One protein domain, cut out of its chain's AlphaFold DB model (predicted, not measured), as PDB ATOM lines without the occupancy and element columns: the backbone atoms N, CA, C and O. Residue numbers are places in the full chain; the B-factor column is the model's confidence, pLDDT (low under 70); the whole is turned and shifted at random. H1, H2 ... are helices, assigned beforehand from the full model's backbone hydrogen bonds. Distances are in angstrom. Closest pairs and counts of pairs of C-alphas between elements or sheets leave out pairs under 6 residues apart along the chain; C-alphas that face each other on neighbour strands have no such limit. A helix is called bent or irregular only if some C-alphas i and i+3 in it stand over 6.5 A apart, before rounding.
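Overview. This is residues 245 to 335 and 503 to 562 of the 663 residues of an uncharacterized protein of viral metagenome (UniProt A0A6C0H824). This is a compact body of crossed helices: H2 packs across H3a, the first arm of the bent helix H3, at one side, the long H4 makes another side, and the short H5 and H6 bridge H3a and H4. H1 passes between H2 and H4 with few contacts to either, and H3b, the second arm, runs away from the body until residues 330 to 335 stick out. The printed part has 151 residues with six named helices, H1 to H6 in chain order, and no named strand; the class is all helix. The radius of gyration of the C-alphas is 15.3 A and the spans are 43 by 39 by 26 A.

Arrangement. H1, residues 251 to 264, only just touches H2, residues 278 to 296, with 3 pairs of C-alphas within 8 A; the closest, of Ile 258 and Ile 286, are 7.0 A apart. They run opposite ways at a steep tilt of 54 degrees. H2 is irregular, its C-alphas 280 and 283 being 7.9 A apart, and has a kink of 31 degrees near residue 285. H3, residues 307 to 333, was assigned as one helix by its hydrogen bonds but is bent, with C-alphas 319 and 322 7.5 A apart; its arms H3a, 307 to 319, and H3b, 322 to 333, stand at a steep tilt of 60 degrees. H2 touches H3a with residues 288 to 296 alone, closest at the C-alphas of Asn 292 and Phe 313, 5.8 A, opposite ways at a steep 51 degrees. H3b touches no helix. H4, residues 510 to 530, is apart from H3a and only just touches H1, with 3 pairs, closest at the C-alphas of Ile 264 and Leu 521, 6.6 A. H5, residues 548 to 553, touches H3a, closest at the C-alphas of Ser 318 and Phe 548, 4.9 A. H6, residues 557 to 561, touches H4, closest at the C-alphas of Lys 519 and Cys 559, 5.1 A. Every O i to N i+4 pair is within hydrogen-bond range in H1, H3b, H4, H5 and H6, against 13 of 15 in H2 and 8 of 9 in H3a.

Along the chain. H1 begins at C-alpha 251 (41.940, -20.795, 3.932) and is 20.4 A long; H2 measures 24.0 A, H3a 18.7 A, H3b 16.7 A and H4 28.9 A. H6 ends at C-alpha 561 (52.757, -12.278, 24.219).

Size, cuts and confidence. Residues 336 to 502 are not printed, and C-alphas 335 and 503 are 24.3 A apart across the cut. The links H1 to H2 and H4 to H5 are long. No printed residue is under 70 in pLDDT.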
ATOM      1  N   ILE A 245      30.256 -14.303   5.847       88.50
ATOM      2  CA  ILE A 245      31.016 -13.049   5.899       88.50
ATOM      3  C   ILE A 245      31.445 -12.576   4.520       88.50
ATOM      4  O   ILE A 245      31.845 -13.365   3.668       88.50
ATOM      5  N   ASP A 246      31.413 -11.259   4.341       84.56
ATOM      6  CA  ASP A 246      31.730 -10.587   3.082       84.56
ATOM      7  C   ASP A 246      33.145  -9.990   3.111       84.56
ATOM      8  O   ASP A 246      33.359  -8.802   2.890       84.56
ATOM      9  N   ILE A 247      34.121 -10.825   3.476       88.62
ATOM     10  CA  ILE A 247      35.549 -10.493   3.423       88.62
ATOM     11  C   ILE A 247      36.314 -11.598   2.701       88.62
ATOM     12  O   ILE A 247      35.868 -12.753   2.626       88.62
ATOM     13  N   ASP A 248      37.481 -11.261   2.168       92.00
ATOM     14  CA  ASP A 248      38.383 -12.251   1.594       92.00
ATOM     15  C   ASP A 248      39.020 -13.095   2.695       92.00
ATOM     16  O   ASP A 248      39.557 -12.583   3.676       92.00
ATOM     17  N   LEU A 249      38.917 -14.415   2.531       95.44
ATOM     18  CA  LEU A 249      39.374 -15.388   3.512       95.44
ATOM     19  C   LEU A 249      40.565 -16.163   2.982       95.44
ATOM     20  O   LEU A 249      40.458 -16.875   1.981       95.44
ATOM     21  N   ASP A 250      41.656 -16.098   3.734       96.06
ATOM     22  CA  ASP A 250      42.746 -17.055   3.660       96.06
ATOM     23  C   ASP A 250      42.308 -18.380   4.304       96.06
ATOM     24  O   ASP A 250      41.926 -18.423   5.480       96.06
ATOM     25  N   LEU A 251      42.348 -19.457   3.512       95.25
ATOM     26  CA  LEU A 251      41.940 -20.795   3.932       95.25
ATOM     27  C   LEU A 251      42.765 -21.299   5.121       95.25
ATOM     28  O   LEU A 251      42.190 -21.808   6.078       95.25
ATOM     29  N   GLN A 252      44.094 -21.182   5.078       94.25
ATOM     30  CA  GLN A 252      44.943 -21.785   6.104       94.25
ATOM     31  C   GLN A 252      44.889 -20.987   7.408       94.25
ATOM     32  O   GLN A 252      44.808 -21.590   8.477       94.25
ATOM     33  N   LYS A 253      44.858 -19.649   7.342       96.31
ATOM     34  CA  LYS A 253      44.692 -18.807   8.541       96.31
ATOM     35  C   LYS A 253      43.346 -19.052   9.218       96.31
ATOM     36  O   LYS A 253      43.300 -19.189  10.437       96.31
ATOM     37  N   LEU A 254      42.275 -19.193   8.431       96.94
ATOM     38  CA  LEU A 254      40.948 -19.538   8.944       96.94
ATOM     39  C   LEU A 254      40.966 -20.881   9.683       96.94
ATOM     40  O   LEU A 254      40.451 -20.989  10.794       96.94
ATOM     41  N   ILE A 255      41.560 -21.908   9.069       95.69
ATOM     42  CA  ILE A 255      41.639 -23.242   9.669       95.69
ATOM     43  C   ILE A 255      42.490 -23.222  10.940       95.69
ATOM     44  O   ILE A 255      42.065 -23.790  11.943       95.69
ATOM     45  N   ASN A 256      43.629 -22.525  10.939       95.81
ATOM     46  CA  ASN A 256      44.478 -22.385  12.122       95.81
ATOM     47  C   ASN A 256      43.720 -21.738  13.291       95.81
ATOM     48  O   ASN A 256      43.735 -22.270  14.399       95.81
ATOM     49  N   ASP A 257      43.006 -20.638  13.053       97.00
ATOM     50  CA  ASP A 257      42.208 -19.977  14.090       97.00
ATOM     51  C   ASP A 257      41.104 -20.885  14.634       97.00
ATOM     52  O   ASP A 257      40.939 -21.012  15.848       97.00
ATOM     53  N   ILE A 258      40.356 -21.540  13.741       94.12
ATOM     54  CA  ILE A 258      39.260 -22.433  14.118       94.12
ATOM     55  C   ILE A 258      39.788 -23.602  14.954       94.12
ATOM     56  O   ILE A 258      39.217 -23.912  16.003       94.12
ATOM     57  N   VAL A 259      40.893 -24.229  14.538       92.75
ATOM     58  CA  VAL A 259      41.527 -25.300  15.315       92.75
ATOM     59  C   VAL A 259      41.960 -24.774  16.684       92.75
ATOM     60  O   VAL A 259      41.647 -25.404  17.695       92.75
ATOM     61  N   PHE A 260      42.597 -23.601  16.753       93.75
ATOM     62  CA  PHE A 260      43.032 -23.001  18.015       93.75
ATOM     63  C   PHE A 260      41.852 -22.748  18.948       93.75
ATOM     64  O   PHE A 260      41.887 -23.193  20.094       93.75
ATOM     65  N   ILE A 261      40.764 -22.162  18.447       92.44
ATOM     66  CA  ILE A 261      39.527 -21.941  19.205       92.44
ATOM     67  C   ILE A 261      39.014 -23.239  19.836       92.44
ATOM     68  O   ILE A 261      38.639 -23.246  21.008       92.44
ATOM     69  N   PHE A 262      39.038 -24.362  19.116       86.38
ATOM     70  CA  PHE A 262      38.589 -25.636  19.686       86.38
ATOM     71  C   PHE A 262      39.538 -26.221  20.731       86.38
ATOM     72  O   PHE A 262      39.077 -26.961  21.603       86.38
ATOM     73  N   THR A 263      40.818 -25.842  20.718       83.69
ATOM     74  CA  THR A 263      41.753 -26.201  21.794       83.69
ATOM     75  C   THR A 263      41.527 -25.395  23.080       83.69
ATOM     76  O   THR A 263      41.804 -25.922  24.156       83.69
ATOM     77  N   ILE A 264      40.953 -24.181  23.008       85.50
ATOM     78  CA  ILE A 264      40.673 -23.307  24.173       85.50
ATOM     79  C   ILE A 264      39.660 -23.946  25.141       85.50
ATOM     80  O   ILE A 264      39.755 -23.772  26.358       85.50
ATOM     81  N   PHE A 265      38.679 -24.699  24.624       80.62
ATOM     82  CA  PHE A 265      37.527 -25.183  25.407       80.62
ATOM     83  C   PHE A 265      37.702 -26.568  26.046       80.62
ATOM     84  O   PHE A 265      36.741 -27.119  26.601       80.62
ATOM     85  N   GLY A 266      38.912 -27.119  25.983       79.69
ATOM     86  CA  GLY A 266      39.304 -28.342  26.671       79.69
ATOM     87  C   GLY A 266      40.046 -29.314  25.759       79.69
ATOM     88  O   GLY A 266      39.486 -29.805  24.773       79.69
ATOM     89  N   ASN A 267      41.270 -29.635  26.155       85.06
ATOM     90  CA  ASN A 267      42.170 -30.604  25.529       85.06
ATOM     91  C   ASN A 267      42.833 -31.445  26.644       85.06
ATOM     92  O   ASN A 267      42.301 -31.500  27.755       85.06
ATOM     93  N   ASP A 268      43.931 -32.146  26.371       84.69
ATOM     94  CA  ASP A 268      44.624 -32.933  27.406       84.69
ATOM     95  C   ASP A 268      45.354 -32.084  28.460       84.69
ATOM     96  O   ASP A 268      45.621 -32.565  29.559       84.69
ATOM     97  N   PHE A 269      45.641 -30.821  28.150       89.12
ATOM     98  CA  PHE A 269      46.427 -29.896  28.972       89.12
ATOM     99  C   PHE A 269      45.564 -28.875  29.721       89.12
ATOM    100  O   PHE A 269      45.944 -28.392  30.785       89.12
ATOM    101  N   LEU A 270      44.398 -28.533  29.166       90.56
ATOM    102  CA  LEU A 270      43.448 -27.582  29.733       90.56
ATOM    103  C   LEU A 270      42.092 -28.250  29.981       90.56
ATOM    104  O   LEU A 270      41.565 -28.922  29.088       90.56
ATOM    105  N   PRO A 271      41.476 -28.036  31.157       88.12
ATOM    106  CA  PRO A 271      40.202 -28.646  31.484       88.12
ATOM    107  C   PRO A 271      39.067 -28.091  30.624       88.12
ATOM    108  O   PRO A 271      39.155 -27.044  29.982       88.12
ATOM    109  N   LYS A 272      37.942 -28.807  30.631       85.62
ATOM    110  CA  LYS A 272      36.750 -28.403  29.888       85.62
ATOM    111  C   LYS A 272      36.164 -27.098  30.439       85.62
ATOM    112  O   LYS A 272      35.954 -26.966  31.646       85.62
ATOM    113  N   CYS A 273      35.793 -26.197  29.530       89.06
ATOM    114  CA  CYS A 273      35.063 -24.975  29.856       89.06
ATOM    115  C   CYS A 273      33.646 -25.253  30.385       89.06
ATOM    116  O   CYS A 273      32.914 -26.075  29.836       89.06
ATOM    117  N   GLU A 274      33.251 -24.547  31.449       89.19
ATOM    118  CA  GLU A 274      31.931 -24.692  32.076       89.19
ATOM    119  C   GLU A 274      30.807 -24.136  31.189       89.19
ATOM    120  O   GLU A 274      29.734 -24.728  31.034       89.19
ATOM    121  N   SER A 275      31.095 -23.011  30.542       90.25
ATOM    122  CA  SER A 275      30.173 -22.293  29.672       90.25
ATOM    123  C   SER A 275      29.965 -23.022  28.346       90.25
ATOM    124  O   SER A 275      28.852 -23.055  27.833       90.25
ATOM    125  N   ILE A 276      30.989 -23.690  27.809       90.00
ATOM    126  CA  ILE A 276      30.951 -24.267  26.461       90.00
ATOM    127  C   ILE A 276      30.753 -25.785  26.477       90.00
ATOM    128  O   ILE A 276      31.493 -26.554  27.092       90.00
ATOM    129  N   ASN A 277      29.785 -26.250  25.692       86.81
ATOM    130  CA  ASN A 277      29.647 -27.649  25.324       86.81
ATOM    131  C   ASN A 277      29.821 -27.796  23.811       86.81
ATOM    132  O   ASN A 277      28.868 -27.654  23.047       86.81
ATOM    133  N   VAL A 278      31.038 -28.150  23.388       81.19
ATOM    134  CA  VAL A 278      31.432 -28.262  21.971       81.19
ATOM    135  C   VAL A 278      30.485 -29.152  21.152       81.19
ATOM    136  O   VAL A 278      30.247 -28.883  19.978       81.19
ATOM    137  N   ARG A 279      29.845 -30.159  21.772       78.69
ATOM    138  CA  ARG A 279      28.837 -31.000  21.101       78.69
ATOM    139  C   ARG A 279      27.675 -30.186  20.525       78.69
ATOM    140  O   ARG A 279      27.100 -30.597  19.520       78.69
ATOM    141  N   TYR A 280      27.304 -29.093  21.178       80.75
ATOM    142  CA  TYR A 280      26.151 -28.270  20.825       80.75
ATOM    143  C   TYR A 280      26.544 -26.882  20.309       80.75
ATOM    144  O   TYR A 280      25.779 -26.290  19.559       80.75
ATOM    145  N   ASP A 281      27.716 -26.374  20.695       86.44
ATOM    146  CA  ASP A 281      28.084 -24.968  20.486       86.44
ATOM    147  C   ASP A 281      29.043 -24.750  19.310       86.44
ATOM    148  O   ASP A 281      29.415 -23.618  19.045       86.44
ATOM    149  N   ILE A 282      29.441 -25.802  18.587       85.75
ATOM    150  CA  ILE A 282      30.448 -25.722  17.516       85.75
ATOM    151  C   ILE A 282      30.174 -24.616  16.484       85.75
ATOM    152  O   ILE A 282      31.059 -23.821  16.194       85.75
ATOM    153  N   LEU A 283      28.945 -24.539  15.968       85.50
ATOM    154  CA  LEU A 283      28.559 -23.558  14.953       85.50
ATOM    155  C   LEU A 283      28.492 -22.149  15.546       85.50
ATOM    156  O   LEU A 283      28.997 -21.211  14.948       85.50
ATOM    157  N   LEU A 284      27.968 -22.027  16.771       87.44
ATOM    158  CA  LEU A 284      27.948 -20.770  17.514       87.44
ATOM    159  C   LEU A 284      29.365 -20.223  17.737       87.44
ATOM    160  O   LEU A 284      29.582 -19.027  17.600       87.44
ATOM    161  N   LEU A 285      30.320 -21.081  18.099       91.56
ATOM    162  CA  LEU A 285      31.710 -20.681  18.327       91.56
ATOM    163  C   LEU A 285      32.364 -20.168  17.045       91.56
ATOM    164  O   LEU A 285      33.051 -19.151  17.092       91.56
ATOM    165  N   ILE A 286      32.120 -20.847  15.917       92.25
ATOM    166  CA  ILE A 286      32.592 -20.391  14.607       92.25
ATOM    167  C   ILE A 286      31.945 -19.045  14.278       92.25
ATOM    168  O   ILE A 286      32.663 -18.104  13.978       92.25
ATOM    169  N   ASP A 287      30.628 -18.902  14.414       91.56
ATOM    170  CA  ASP A 287      29.929 -17.655  14.084       91.56
ATOM    171  C   ASP A 287      30.388 -16.478  14.973       91.56
ATOM    172  O   ASP A 287      30.627 -15.379  14.470       91.56
ATOM    173  N   ILE A 288      30.613 -16.707  16.275       92.81
ATOM    174  CA  ILE A 288      31.210 -15.713  17.185       92.81
ATOM    175  C   ILE A 288      32.629 -15.338  16.747       92.81
ATOM    176  O   ILE A 288      33.011 -14.167  16.786       92.81
ATOM    177  N   TYR A 289      33.416 -16.313  16.309       95.88
ATOM    178  CA  TYR A 289      34.732 -16.039  15.754       95.88
ATOM    179  C   TYR A 289      34.652 -15.236  14.451       95.88
ATOM    180  O   TYR A 289      35.435 -14.308  14.279       95.88
ATOM    181  N   LEU A 290      33.692 -15.510  13.565       95.31
ATOM    182  CA  LEU A 290      33.530 -14.747  12.325       95.31
ATOM    183  C   LEU A 290      33.157 -13.280  12.599       95.31
ATOM    184  O   LEU A 290      33.598 -12.396  11.865       95.31
ATOM    185  N   ILE A 291      32.424 -12.999  13.684       93.81
ATOM    186  CA  ILE A 291      32.198 -11.625  14.168       93.81
ATOM    187  C   ILE A 291      33.526 -10.964  14.540       93.81
ATOM    188  O   ILE A 291      33.780  -9.824  14.146       93.81
ATOM    189  N   ASN A 292      34.376 -11.667  15.298       95.62
ATOM    190  CA  ASN A 292      35.712 -11.176  15.623       95.62
ATOM    191  C   ASN A 292      36.532 -10.926  14.351       95.62
ATOM    192  O   ASN A 292      37.088  -9.843  14.191       95.62
ATOM    193  N   LEU A 293      36.564 -11.903  13.446       96.19
ATOM    194  CA  LEU A 293      37.334 -11.867  12.209       96.19
ATOM    195  C   LEU A 293      36.953 -10.668  11.337       96.19
ATOM    196  O   LEU A 293      37.833  -9.959  10.859       96.19
ATOM    197  N   ASN A 294      35.655 -10.391  11.193       93.00
ATOM    198  CA  ASN A 294      35.161  -9.247  10.426       93.00
ATOM    199  C   ASN A 294      35.523  -7.889  11.059       93.00
ATOM    200  O   ASN A 294      35.615  -6.886  10.356       93.00
ATOM    201  N   LYS A 295      35.710  -7.842  12.385       93.00
ATOM    202  CA  LYS A 295      36.005  -6.605  13.124       93.00
ATOM    203  C   LYS A 295      37.505  -6.331  13.259       93.00
ATOM    204  O   LYS A 295      37.918  -5.192  13.080       93.00
ATOM    205  N   LEU A 296      38.291  -7.343  13.630       96.56
ATOM    206  CA  LEU A 296      39.698  -7.198  14.038       96.56
ATOM    207  C   LEU A 296      40.664  -8.113  13.275       96.56
ATOM    208  O   LEU A 296      41.877  -7.952  13.390       96.56
ATOM    209  N   GLY A 297      40.157  -9.057  12.482       96.12
ATOM    210  CA  GLY A 297      40.981 -10.029  11.769       96.12
ATOM    211  C   GLY A 297      41.239 -11.320  12.554       96.12
ATOM    212  O   GLY A 297      40.531 -11.666  13.504       96.12
ATOM    213  N   TYR A 298      42.232 -12.077  12.090       97.75
ATOM    214  CA  TYR A 298      42.570 -13.403  12.608       97.75
ATOM    215  C   TYR A 298      43.061 -13.345  14.066       97.75
ATOM    216  O   TYR A 298      43.689 -12.374  14.482       97.75
ATOM    217  N   ILE A 299      42.778 -14.382  14.856       97.81
ATOM    218  CA  ILE A 299      43.280 -14.541  16.231       97.81
ATOM    219  C   ILE A 299      44.760 -14.909  16.216       97.81
ATOM    220  O   ILE A 299      45.496 -14.512  17.119       97.81
ATOM    221  N   LEU A 300      45.208 -15.651  15.209       96.81
ATOM    222  CA  LEU A 300      46.596 -16.047  15.053       96.81
ATOM    223  C   LEU A 300      47.272 -15.281  13.917       96.81
ATOM    224  O   LEU A 300      46.680 -14.961  12.886       96.81
ATOM    225  N   ASN A 301      48.571 -15.062  14.088       92.31
ATOM    226  CA  ASN A 301      49.487 -14.818  12.983       92.31
ATOM    227  C   ASN A 301      50.546 -15.933  12.927       92.31
ATOM    228  O   ASN A 301      50.500 -16.901  13.687       92.31
ATOM    229  N   GLU A 302      51.508 -15.803  12.014       83.81
ATOM    230  CA  GLU A 302      52.557 -16.808  11.783       83.81
ATOM    231  C   GLU A 302      53.444 -17.086  13.008       83.81
ATOM    232  O   GLU A 302      54.097 -18.123  13.073       83.81
ATOM    233  N   THR A 303      53.489 -16.169  13.977       85.62
ATOM    234  CA  THR A 303      54.445 -16.214  15.095       85.62
ATOM    235  C   THR A 303      53.800 -16.155  16.476       85.62
ATOM    236  O   THR A 303      54.443 -16.529  17.460       85.62
ATOM    237  N   ASN A 304      52.566 -15.659  16.592       91.44
ATOM    238  CA  ASN A 304      51.920 -15.433  17.873       91.44
ATOM    239  C   ASN A 304      50.385 -15.391  17.797       91.44
ATOM    240  O   ASN A 304      49.779 -15.282  16.730       91.44
ATOM    241  N   ILE A 305      49.778 -15.407  18.980       95.69
ATOM    242  CA  ILE A 305      48.380 -15.060  19.212       95.69
ATOM    243  C   ILE A 305      48.264 -13.527  19.251       95.69
ATOM    244  O   ILE A 305      49.034 -12.848  19.936       95.69
ATOM    245  N   ILE A 306      47.290 -12.970  18.536       96.62
ATOM    246  CA  ILE A 306      46.985 -11.539  18.507       96.62
ATOM    247  C   ILE A 306      46.076 -11.202  19.693       96.62
ATOM    248  O   ILE A 306      44.904 -11.578  19.723       96.62
ATOM    249  N   ASN A 307      46.624 -10.476  20.673       95.44
ATOM    250  CA  ASN A 307      45.940 -10.131  21.926       95.44
ATOM    251  C   ASN A 307      44.570  -9.482  21.721       95.44
ATOM    252  O   ASN A 307      43.601  -9.897  22.347       95.44
ATOM    253  N   GLU A 308      44.484  -8.471  20.855       96.88
ATOM    254  CA  GLU A 308      43.245  -7.717  20.643       96.88
ATOM    255  C   GLU A 308      42.125  -8.612  20.090       96.88
ATOM    256  O   GLU A 308      41.005  -8.599  20.598       96.88
ATOM    257  N   CYS A 309      42.457  -9.468  19.118       97.44
ATOM    258  CA  CYS A 309      41.538 -10.441  18.534       97.44
ATOM    259  C   CYS A 309      41.102 -11.503  19.553       97.44
ATOM    260  O   CYS A 309      39.914 -11.805  19.668       97.44
ATOM    261  N   LEU A 310      42.037 -12.060  20.336       97.31
ATOM    262  CA  LEU A 310      41.693 -13.049  21.362       97.31
ATOM    263  C   LEU A 310      40.816 -12.435  22.467       97.31
ATOM    264  O   LEU A 310      39.836 -13.049  22.891       97.31
ATOM    265  N   TYR A 311      41.141 -11.221  22.916       97.62
ATOM    266  CA  TYR A 311      40.348 -10.492  23.903       97.62
ATOM    267  C   TYR A 311      38.926 -10.230  23.399       97.62
ATOM    268  O   TYR A 311      37.962 -10.565  24.083       97.62
ATOM    269  N   ASN A 312      38.778  -9.697  22.182       97.75
ATOM    270  CA  ASN A 312      37.467  -9.427  21.591       97.75
ATOM    271  C   ASN A 312      36.666 -10.723  21.369       97.75
ATOM    272  O   ASN A 312      35.457 -10.738  21.593       97.75
ATOM    273  N   PHE A 313      37.316 -11.835  21.014       97.19
ATOM    274  CA  PHE A 313      36.654 -13.141  20.967       97.19
ATOM    275  C   PHE A 313      36.099 -13.562  22.341       97.19
ATOM    276  O   PHE A 313      34.930 -13.949  22.436       97.19
ATOM    277  N   PHE A 314      36.876 -13.419  23.421       97.38
ATOM    278  CA  PHE A 314      36.375 -13.666  24.778       97.38
ATOM    279  C   PHE A 314      35.273 -12.686  25.199       97.38
ATOM    280  O   PHE A 314      34.334 -13.091  25.883       97.38
ATOM    281  N   GLU A 315      35.337 -11.429  24.761       97.00
ATOM    282  CA  GLU A 315      34.314 -10.421  25.048       97.00
ATOM    283  C   GLU A 315      32.984 -10.784  24.372       97.00
ATOM    284  O   GLU A 315      31.908 -10.636  24.952       97.00
ATOM    285  N   LEU A 316      33.032 -11.311  23.150       95.62
ATOM    286  CA  LEU A 316      31.838 -11.803  22.467       95.62
ATOM    287  C   LEU A 316      31.277 -13.064  23.142       95.62
ATOM    288  O   LEU A 316      30.058 -13.196  23.276       95.62
ATOM    289  N   LEU A 317      32.139 -13.967  23.618       95.00
ATOM    290  CA  LEU A 317      31.712 -15.156  24.363       95.00
ATOM    291  C   LEU A 317      31.090 -14.811  25.721       95.00
ATOM    292  O   LEU A 317      30.092 -15.432  26.100       95.00
ATOM    293  N   SER A 318      31.616 -13.811  26.436       94.56
ATOM    294  CA  SER A 318      31.096 -13.409  27.752       94.56
ATOM    295  C   SER A 318      29.639 -12.933  27.673       94.56
ATOM    296  O   SER A 318      28.827 -13.278  28.534       94.56
ATOM    297  N   LYS A 319      29.236 -12.291  26.564       90.88
ATOM    298  CA  LYS A 319      27.832 -11.908  26.279       90.88
ATOM    299  C   LYS A 319      26.874 -13.102  26.212       90.88
ATOM    300  O   LYS A 319      25.653 -12.945  26.310       90.88
ATOM    301  N   HIS A 320      27.401 -14.307  26.028       90.00
ATOM    302  CA  HIS A 320      26.638 -15.546  25.928       90.00
ATOM    303  C   HIS A 320      26.882 -16.519  27.081       90.00
ATOM    304  O   HIS A 320      26.133 -17.487  27.229       90.00
ATOM    305  N   GLU A 321      27.867 -16.257  27.929       91.69
ATOM    306  CA  GLU A 321      28.279 -17.138  29.015       91.69
ATOM    307  C   GLU A 321      27.104 -17.565  29.894       91.69
ATOM    308  O   GLU A 321      26.833 -18.762  30.039       91.69
ATOM    309  N   ARG A 322      26.323 -16.590  30.381       89.00
ATOM    310  CA  ARG A 322      25.168 -16.860  31.242       89.00
ATOM    311  C   ARG A 322      24.215 -17.854  30.593       89.00
ATOM    312  O   ARG A 322      23.874 -18.880  31.182       89.00
ATOM    313  N   ARG A 323      23.785 -17.579  29.360       86.38
ATOM    314  CA  ARG A 323      22.807 -18.426  28.667       86.38
ATOM    315  C   ARG A 323      23.361 -19.839  28.429       86.38
ATOM    316  O   ARG A 323      22.598 -20.801  28.532       86.38
ATOM    317  N   LEU A 324      24.653 -19.986  28.145       90.38
ATOM    318  CA  LEU A 324      25.253 -21.288  27.866       90.38
ATOM    319  C   LEU A 324      25.429 -22.121  29.145       90.38
ATOM    320  O   LEU A 324      25.041 -23.294  29.148       90.38
ATOM    321  N   ILE A 325      25.864 -21.504  30.252       91.12
ATOM    322  CA  ILE A 325      25.928 -22.151  31.575       91.12
ATOM    323  C   ILE A 325      24.545 -22.648  31.991       91.12
ATOM    324  O   ILE A 325      24.398 -23.823  32.320       91.12
ATOM    325  N   PHE A 326      23.504 -21.812  31.907       88.50
ATOM    326  CA  PHE A 326      22.142 -22.241  32.247       88.50
ATOM    327  C   PHE A 326      21.711 -23.467  31.438       88.50
ATOM    328  O   PHE A 326      21.194 -24.431  31.999       88.50
ATOM    329  N   ARG A 327      21.961 -23.474  30.126       88.25
ATOM    330  CA  ARG A 327      21.644 -24.636  29.289       88.25
ATOM    331  C   ARG A 327      22.428 -25.882  29.729       88.25
ATOM    332  O   ARG A 327      21.857 -26.971  29.762       88.25
ATOM    333  N   ASN A 328      23.711 -25.746  30.065       89.25
ATOM    334  CA  ASN A 328      24.548 -26.862  30.523       89.25
ATOM    335  C   ASN A 328      24.068 -27.416  31.876       89.25
ATOM    336  O   ASN A 328      23.936 -28.632  32.013       89.25
ATOM    337  N   VAL A 329      23.699 -26.534  32.809       89.81
ATOM    338  CA  VAL A 329      23.075 -26.860  34.102       89.81
ATOM    339  C   VAL A 329      21.821 -27.715  33.903       89.81
ATOM    340  O   VAL A 329      21.697 -28.790  34.492       89.81
ATOM    341  N   PHE A 330      20.902 -27.283  33.033       88.38
ATOM    342  CA  PHE A 330      19.687 -28.053  32.754       88.38
ATOM    343  C   PHE A 330      19.985 -29.388  32.062       88.38
ATOM    344  O   PHE A 330      19.396 -30.407  32.420       88.38
ATOM    345  N   ASN A 331      20.926 -29.414  31.118       87.25
ATOM    346  CA  ASN A 331      21.338 -30.651  30.451       87.25
ATOM    347  C   ASN A 331      21.973 -31.675  31.395       87.25
ATOM    348  O   ASN A 331      21.825 -32.874  31.178       87.25
ATOM    349  N   ASN A 332      22.681 -31.217  32.424       87.75
ATOM    350  CA  ASN A 332      23.292 -32.098  33.410       87.75
ATOM    351  C   ASN A 332      22.264 -32.612  34.429       87.75
ATOM    352  O   ASN A 332      22.298 -33.783  34.791       87.75
ATOM    353  N   LEU A 333      21.321 -31.766  34.852       88.38
ATOM    354  CA  LEU A 333      20.368 -32.114  35.907       88.38
ATOM    355  C   LEU A 333      19.110 -32.840  35.408       88.38
ATOM    356  O   LEU A 333      18.397 -33.426  36.228       88.38
ATOM    357  N   TYR A 334      18.820 -32.838  34.099       88.81
ATOM    358  CA  TYR A 334      17.587 -33.407  33.539       88.81
ATOM    359  C   TYR A 334      17.827 -34.260  32.279       88.81
ATOM    360  O   TYR A 334      18.343 -33.784  31.272       88.81
ATOM    361  N   ASN A 335      17.358 -35.515  32.295       85.19
ATOM    362  CA  ASN A 335      17.631 -36.517  31.246       85.19
ATOM    363  C   ASN A 335      17.026 -36.176  29.868       85.19
ATOM    364  O   ASN A 335      17.542 -36.609  28.841       85.19
ATOM    365  N   TYR A 503      34.101 -22.939  44.860       89.62
ATOM    366  CA  TYR A 503      33.884 -24.365  44.650       89.62
ATOM    367  C   TYR A 503      34.971 -24.998  43.772       89.62
ATOM    368  O   TYR A 503      35.423 -26.095  44.082       89.62
ATOM    369  N   TYR A 504      35.410 -24.313  42.709       89.62
ATOM    370  CA  TYR A 504      36.346 -24.880  41.726       89.62
ATOM    371  C   TYR A 504      37.805 -24.481  41.901       89.62
ATOM    372  O   TYR A 504      38.684 -25.174  41.393       89.62
ATOM    373  N   PHE A 505      38.064 -23.361  42.572       91.25
ATOM    374  CA  PHE A 505      39.407 -22.797  42.693       91.25
ATOM    375  C   PHE A 505      39.811 -22.548  44.145       91.25
ATOM    376  O   PHE A 505      40.832 -21.909  44.388       91.25
ATOM    377  N   HIS A 506      39.021 -23.028  45.112       88.56
ATOM    378  CA  HIS A 506      39.309 -22.926  46.543       88.56
ATOM    379  C   HIS A 506      39.613 -21.488  47.010       88.56
ATOM    380  O   HIS A 506      40.465 -21.278  47.870       88.56
ATOM    381  N   ASN A 507      38.905 -20.493  46.451       80.88
ATOM    382  CA  ASN A 507      39.112 -19.055  46.705       80.88
ATOM    383  C   ASN A 507      40.507 -18.518  46.337       80.88
ATOM    384  O   ASN A 507      40.916 -17.458  46.823       80.88
ATOM    385  N   ASN A 508      41.237 -19.194  45.447       88.56
ATOM    386  CA  ASN A 508      42.421 -18.601  44.842       88.56
ATOM    387  C   ASN A 508      42.064 -17.287  44.136       88.56
ATOM    388  O   ASN A 508      40.960 -17.107  43.619       88.56
ATOM    389  N   LYS A 509      43.014 -16.346  44.113       93.62
ATOM    390  CA  LYS A 509      42.788 -15.021  43.523       93.62
ATOM    391  C   LYS A 509      42.464 -15.161  42.035       93.62
ATOM    392  O   LYS A 509      43.291 -15.671  41.283       93.62
ATOM    393  N   GLU A 510      41.318 -14.622  41.613       94.81
ATOM    394  CA  GLU A 510      40.836 -14.659  40.220       94.81
ATOM    395  C   GLU A 510      41.916 -14.248  39.216       94.81
ATOM    396  O   GLU A 510      42.152 -14.953  38.241       94.81
ATOM    397  N   LYS A 511      42.646 -13.164  39.508       95.62
ATOM    398  CA  LYS A 511      43.759 -12.693  38.677       95.62
ATOM    399  C   LYS A 511      44.810 -13.781  38.407       95.62
ATOM    400  O   LYS A 511      45.202 -13.953  37.263       95.62
ATOM    401  N   ILE A 512      45.229 -14.532  39.430       95.69
ATOM    402  CA  ILE A 512      46.235 -15.602  39.290       95.69
ATOM    403  C   ILE A 512      45.677 -16.732  38.421       95.69
ATOM    404  O   ILE A 512      46.349 -17.206  37.513       95.69
ATOM    405  N   ILE A 513      44.421 -17.122  38.657       95.94
ATOM    406  CA  ILE A 513      43.743 -18.172  37.883       95.94
ATOM    407  C   ILE A 513      43.720 -17.822  36.390       95.94
ATOM    408  O   ILE A 513      43.972 -18.671  35.536       95.94
ATOM    409  N   ILE A 514      43.432 -16.560  36.073       96.44
ATOM    410  CA  ILE A 514      43.330 -16.072  34.695       96.44
ATOM    411  C   ILE A 514      44.703 -15.968  34.049       96.44
ATOM    412  O   ILE A 514      44.852 -16.380  32.902       96.44
ATOM    413  N   GLU A 515      45.709 -15.475  34.771       96.06
ATOM    414  CA  GLU A 515      47.090 -15.451  34.283       96.06
ATOM    415  C   GLU A 515      47.581 -16.866  33.937       96.06
ATOM    416  O   GLU A 515      48.130 -17.062  32.853       96.06
ATOM    417  N   GLU A 516      47.318 -17.867  34.785       95.50
ATOM    418  CA  GLU A 516      47.671 -19.267  34.503       95.50
ATOM    419  C   GLU A 516      46.885 -19.857  33.325       95.50
ATOM    420  O   GLU A 516      47.449 -20.585  32.505       95.50
ATOM    421  N   TYR A 517      45.604 -19.507  33.179       96.06
ATOM    422  CA  TYR A 517      44.815 -19.950  32.029       96.06
ATOM    423  C   TYR A 517      45.330 -19.344  30.717       96.06
ATOM    424  O   TYR A 517      45.532 -20.073  29.745       96.06
ATOM    425  N   LEU A 518      45.610 -18.036  30.688       96.38
ATOM    426  CA  LEU A 518      46.159 -17.351  29.511       96.38
ATOM    427  C   LEU A 518      47.550 -17.883  29.141       96.38
ATOM    428  O   LEU A 518      47.802 -18.148  27.964       96.38
ATOM    429  N   LYS A 519      48.423 -18.121  30.131       95.56
ATOM    430  CA  LYS A 519      49.701 -18.821  29.916       95.56
ATOM    431  C   LYS A 519      49.477 -20.202  29.302       95.56
ATOM    432  O   LYS A 519      50.172 -20.565  28.363       95.56
ATOM    433  N   GLY A 520      48.471 -20.943  29.760       95.38
ATOM    434  CA  GLY A 520      48.135 -22.237  29.175       95.38
ATOM    435  C   GLY A 520      47.691 -22.172  27.718       95.38
ATOM    436  O   GLY A 520      48.111 -23.007  26.921       95.38
ATOM    437  N   LEU A 521      46.929 -21.148  27.321       95.38
ATOM    438  CA  LEU A 521      46.599 -20.929  25.905       95.38
ATOM    439  C   LEU A 521      47.853 -20.678  25.065       95.38
ATOM    440  O   LEU A 521      47.988 -21.218  23.965       95.38
ATOM    441  N   LYS A 522      48.788 -19.889  25.602       94.88
ATOM    442  CA  LYS A 522      50.075 -19.635  24.958       94.88
ATOM    443  C   LYS A 522      50.920 -20.906  24.847       94.88
ATOM    444  O   LYS A 522      51.472 -21.172  23.779       94.88
ATOM    445  N   TRP A 523      50.962 -21.713  25.904       94.88
ATOM    446  CA  TRP A 523      51.662 -22.994  25.909       94.88
ATOM    447  C   TRP A 523      51.089 -23.945  24.854       94.88
ATOM    448  O   TRP A 523      51.838 -24.473  24.038       94.88
ATOM    449  N   VAL A 524      49.759 -24.089  24.788       93.31
ATOM    450  CA  VAL A 524      49.070 -24.920  23.781       93.31
ATOM    451  C   VAL A 524      49.370 -24.436  22.360       93.31
ATOM    452  O   VAL A 524      49.627 -25.251  21.473       93.31
ATOM    453  N   TYR A 525      49.398 -23.118  22.134       94.06
ATOM    454  CA  TYR A 525      49.802 -22.558  20.845       94.06
ATOM    455  C   TYR A 525      51.249 -22.929  20.483       94.06
ATOM    456  O   TYR A 525      51.505 -23.395  19.373       94.06
ATOM    457  N   GLN A 526      52.200 -22.791  21.415       92.75
ATOM    458  CA  GLN A 526      53.591 -23.200  21.178       92.75
ATOM    459  C   GLN A 526      53.711 -24.708  20.924       92.75
ATOM    460  O   GLN A 526      54.427 -25.119  20.008       92.75
ATOM    461  N   TYR A 527      52.963 -25.509  21.683       92.06
ATOM    462  CA  TYR A 527      52.976 -26.963  21.607       92.06
ATOM    463  C   TYR A 527      52.432 -27.490  20.277       92.06
ATOM    464  O   TYR A 527      53.067 -28.347  19.673       92.06
ATOM    465  N   TYR A 528      51.298 -26.984  19.784       91.19
ATOM    466  CA  TYR A 528      50.696 -27.496  18.546       91.19
ATOM    467  C   TYR A 528      51.160 -26.773  17.275       91.19
ATOM    468  O   TYR A 528      51.343 -27.429  16.254       91.19
ATOM    469  N   TYR A 529      51.362 -25.451  17.315       91.56
ATOM    470  CA  TYR A 529      51.604 -24.650  16.105       91.56
ATOM    471  C   TYR A 529      53.082 -24.378  15.867       91.56
ATOM    472  O   TYR A 529      53.578 -24.587  14.764       91.56
ATOM    473  N   LEU A 530      53.791 -23.889  16.888       90.00
ATOM    474  CA  LEU A 530      55.176 -23.454  16.706       90.00
ATOM    475  C   LEU A 530      56.176 -24.610  16.770       90.00
ATOM    476  O   LEU A 530      57.233 -24.515  16.147       90.00
ATOM    477  N   ARG A 531      55.863 -25.676  17.522       88.50
ATOM    478  CA  ARG A 531      56.739 -26.846  17.729       88.50
ATOM    479  C   ARG A 531      58.146 -26.466  18.228       88.50
ATOM    480  O   ARG A 531      59.120 -27.166  17.973       88.50
ATOM    481  N   LYS A 532      58.255 -25.337  18.935       84.25
ATOM    482  CA  LYS A 532      59.502 -24.779  19.480       84.25
ATOM    483  C   LYS A 532      59.228 -23.975  20.743       84.25
ATOM    484  O   LYS A 532      58.096 -23.551  20.977       84.25
ATOM    485  N   ASP A 533      60.289 -23.728  21.509       85.62
ATOM    486  CA  ASP A 533      60.245 -22.909  22.723       85.62
ATOM    487  C   ASP A 533      59.214 -23.426  23.746       85.62
ATOM    488  O   ASP A 533      58.507 -22.662  24.394       85.62
ATOM    489  N   ILE A 534      59.092 -24.754  23.844       90.69
ATOM    490  CA  ILE A 534      58.146 -25.429  24.735       90.69
ATOM    491  C   ILE A 534      58.806 -25.599  26.104       90.69
ATOM    492  O   ILE A 534      59.939 -26.075  26.202       90.69
ATOM    493  N   ASP A 535      58.083 -25.220  27.155       94.12
ATOM    494  CA  ASP A 535      58.422 -25.567  28.531       94.12
ATOM    495  C   ASP A 535      57.766 -26.905  28.886       94.12
ATOM    496  O   ASP A 535      56.561 -26.975  29.127       94.12
ATOM    497  N   GLU A 536      58.541 -27.984  28.891       93.94
ATOM    498  CA  GLU A 536      58.037 -29.327  29.188       93.94
ATOM    499  C   GLU A 536      57.671 -29.521  30.672       93.94
ATOM    500  O   GLU A 536      57.062 -30.541  30.996       93.94
ATOM    501  N   PHE A 537      57.986 -28.566  31.559       94.56
ATOM    502  CA  PHE A 537      57.588 -28.586  32.974       94.56
ATOM    503  C   PHE A 537      56.247 -27.909  33.239       94.56
ATOM    504  O   PHE A 537      55.649 -28.135  34.292       94.56
ATOM    505  N   TRP A 538      55.772 -27.065  32.322       94.38
ATOM    506  CA  TRP A 538      54.529 -26.338  32.535       94.38
ATOM    507  C   TRP A 538      53.341 -27.300  32.661       94.38
ATOM    508  O   TRP A 538      53.289 -28.345  32.003       94.38
ATOM    509  N   TYR A 539      52.382 -26.926  33.509       94.25
ATOM    510  CA  TYR A 539      51.069 -27.549  33.626       94.25
ATOM    511  C   TYR A 539      50.040 -26.556  34.161       94.25
ATOM    512  O   TYR A 539      50.382 -25.576  34.822       94.25
ATOM    513  N   TYR A 540      48.764 -26.831  33.896       93.62
ATOM    514  CA  TYR A 540      47.664 -26.040  34.431       93.62
ATOM    515  C   TYR A 540      47.222 -26.581  35.806       93.62
ATOM    516  O   TYR A 540      46.799 -27.736  35.890       93.62
ATOM    517  N   PRO A 541      47.289 -25.785  36.893       91.19
ATOM    518  CA  PRO A 541      47.141 -26.287  38.263       91.19
ATOM    519  C   PRO A 541      45.693 -26.358  38.766       91.19
ATOM    520  O   PRO A 541      45.470 -26.552  39.960       91.19
ATOM    521  N   TYR A 542      44.700 -26.168  37.894       90.50
ATOM    522  CA  TYR A 542      43.290 -26.155  38.282       90.50
ATOM    523  C   TYR A 542      42.476 -27.173  37.492       90.50
ATOM    524  O   TYR A 542      42.709 -27.419  36.312       90.50
ATOM    525  N   ASN A 543      41.430 -27.700  38.123       85.75
ATOM    526  CA  ASN A 543      40.520 -28.659  37.496       85.75
ATOM    527  C   ASN A 543      39.471 -27.985  36.581       85.75
ATOM    528  O   ASN A 543      38.718 -28.655  35.871       85.75
ATOM    529  N   LYS A 544      39.418 -26.644  36.573       89.62
ATOM    530  CA  LYS A 544      38.479 -25.824  35.795       89.62
ATOM    531  C   LYS A 544      39.134 -24.602  35.173       89.62
ATOM    532  O   LYS A 544      40.153 -24.125  35.654       89.62
ATOM    533  N   VAL A 545      38.519 -24.081  34.112       92.62
ATOM    534  CA  VAL A 545      38.887 -22.794  33.496       92.62
ATOM    535  C   VAL A 545      38.023 -21.663  34.074       92.62
ATOM    536  O   VAL A 545      36.889 -21.934  34.487       92.62
ATOM    537  N   PRO A 546      38.527 -20.419  34.126       95.12
ATOM    538  CA  PRO A 546      37.759 -19.271  34.605       95.12
ATOM    539  C   PRO A 546      36.580 -18.923  33.682       95.12
ATOM    540  O   PRO A 546      36.546 -19.295  32.509       95.12
ATOM    541  N   LEU A 547      35.616 -18.178  34.228       95.62
ATOM    542  CA  LEU A 547      34.505 -17.597  33.463       95.62
ATOM    543  C   LEU A 547      35.023 -16.533  32.482       95.62
ATOM    544  O   LEU A 547      35.930 -15.770  32.828       95.62
ATOM    545  N   PHE A 548      34.426 -16.437  31.293       96.06
ATOM    546  CA  PHE A 548      34.779 -15.442  30.273       96.06
ATOM    547  C   PHE A 548      34.635 -14.010  30.792       96.06
ATOM    548  O   PHE A 548      35.523 -13.193  30.560       96.06
ATOM    549  N   GLU A 549      33.573 -13.703  31.539       94.69
ATOM    550  CA  GLU A 549      33.398 -12.386  32.171       94.69
ATOM    551  C   GLU A 549      34.578 -12.033  33.092       94.69
ATOM    552  O   GLU A 549      35.094 -10.909  33.086       94.69
ATOM    553  N   THR A 550      35.073 -13.017  33.845       95.94
ATOM    554  CA  THR A 550      36.237 -12.816  34.705       95.94
ATOM    555  C   THR A 550      37.526 -12.678  33.900       95.94
ATOM    556  O   THR A 550      38.320 -11.793  34.211       95.94
ATOM    557  N   ILE A 551      37.718 -13.490  32.849       96.62
ATOM    558  CA  ILE A 551      38.864 -13.372  31.929       96.62
ATOM    559  C   ILE A 551      38.959 -11.945  31.394       96.62
ATOM    560  O   ILE A 551      40.039 -11.370  31.420       96.62
ATOM    561  N   ILE A 552      37.839 -11.355  30.972       96.81
ATOM    562  CA  ILE A 552      37.792  -9.973  30.475       96.81
ATOM    563  C   ILE A 552      38.187  -8.961  31.550       96.81
ATOM    564  O   ILE A 552      38.908  -8.007  31.256       96.81
ATOM    565  N   THR A 553      37.770  -9.188  32.796       96.38
ATOM    566  CA  THR A 553      38.058  -8.291  33.925       96.38
ATOM    567  C   THR A 553      39.549  -8.244  34.276       96.38
ATOM    568  O   THR A 553      40.069  -7.178  34.602       96.38
ATOM    569  N   PHE A 554      40.251  -9.380  34.213       96.50
ATOM    570  CA  PHE A 554      41.668  -9.484  34.597       96.50
ATOM    571  C   PHE A 554      42.580  -9.899  33.440       96.50
ATOM    572  O   PHE A 554      43.637 -10.492  33.668       96.50
ATOM    573  N   TYR A 555      42.180  -9.614  32.200       96.50
ATOM    574  CA  TYR A 555      42.949 -10.012  31.030       96.50
ATOM    575  C   TYR A 555      44.354  -9.407  31.081       96.50
ATOM    576  O   TYR A 555      44.517  -8.198  31.247       96.50
ATOM    577  N   SER A 556      45.374 -10.248  30.914       94.75
ATOM    578  CA  SER A 556      46.774  -9.829  30.926       94.75
ATOM    579  C   SER A 556      47.420 -10.126  29.571       94.75
ATOM    580  O   SER A 556      47.787 -11.275  29.310       94.75
ATOM    581  N   PRO A 557      47.603  -9.110  28.702       93.62
ATOM    582  CA  PRO A 557      48.219  -9.289  27.386       93.62
ATOM    583  C   PRO A 557      49.624  -9.901  27.450       93.62
ATOM    584  O   PRO A 557      50.034 -10.620  26.538       93.62
ATOM    585  N   GLN A 558      50.348  -9.643  28.547       92.94
ATOM    586  CA  GLN A 558      51.694 -10.164  28.784       92.94
ATOM    587  C   GLN A 558      51.712 -11.696  28.841       92.94
ATOM    588  O   GLN A 558      52.623 -12.311  28.291       92.94
ATOM    589  N   CYS A 559      50.696 -12.331  29.434       91.81
ATOM    590  CA  CYS A 559      50.615 -13.793  29.529       91.81
ATOM    591  C   CYS A 559      50.500 -14.483  28.162       91.81
ATOM    592  O   CYS A 559      50.867 -15.646  28.037       91.81
ATOM    593  N   ILE A 560      50.010 -13.769  27.145       91.06
ATOM    594  CA  ILE A 560      49.853 -14.274  25.780       91.06
ATOM    595  C   ILE A 560      51.059 -13.911  24.906       91.06
ATOM    596  O   ILE A 560      51.513 -14.728  24.105       91.06
ATOM    597  N   THR A 561      51.616 -12.703  25.050       84.75
ATOM    598  CA  THR A 561      52.757 -12.278  24.219       84.75
ATOM    599  C   THR A 561      54.066 -12.941  24.601       84.75
ATOM    600  O   THR A 561      54.927 -13.095  23.736       84.75
ATOM    601  N   THR A 562      54.237 -13.297  25.872       84.44
ATOM    602  CA  THR A 562      55.508 -13.829  26.367       84.44
ATOM    603  C   THR A 562      55.605 -15.306  26.006       84.44
ATOM    604  O   THR A 562      54.807 -16.115  26.471       84.44
TER     605      THR A 562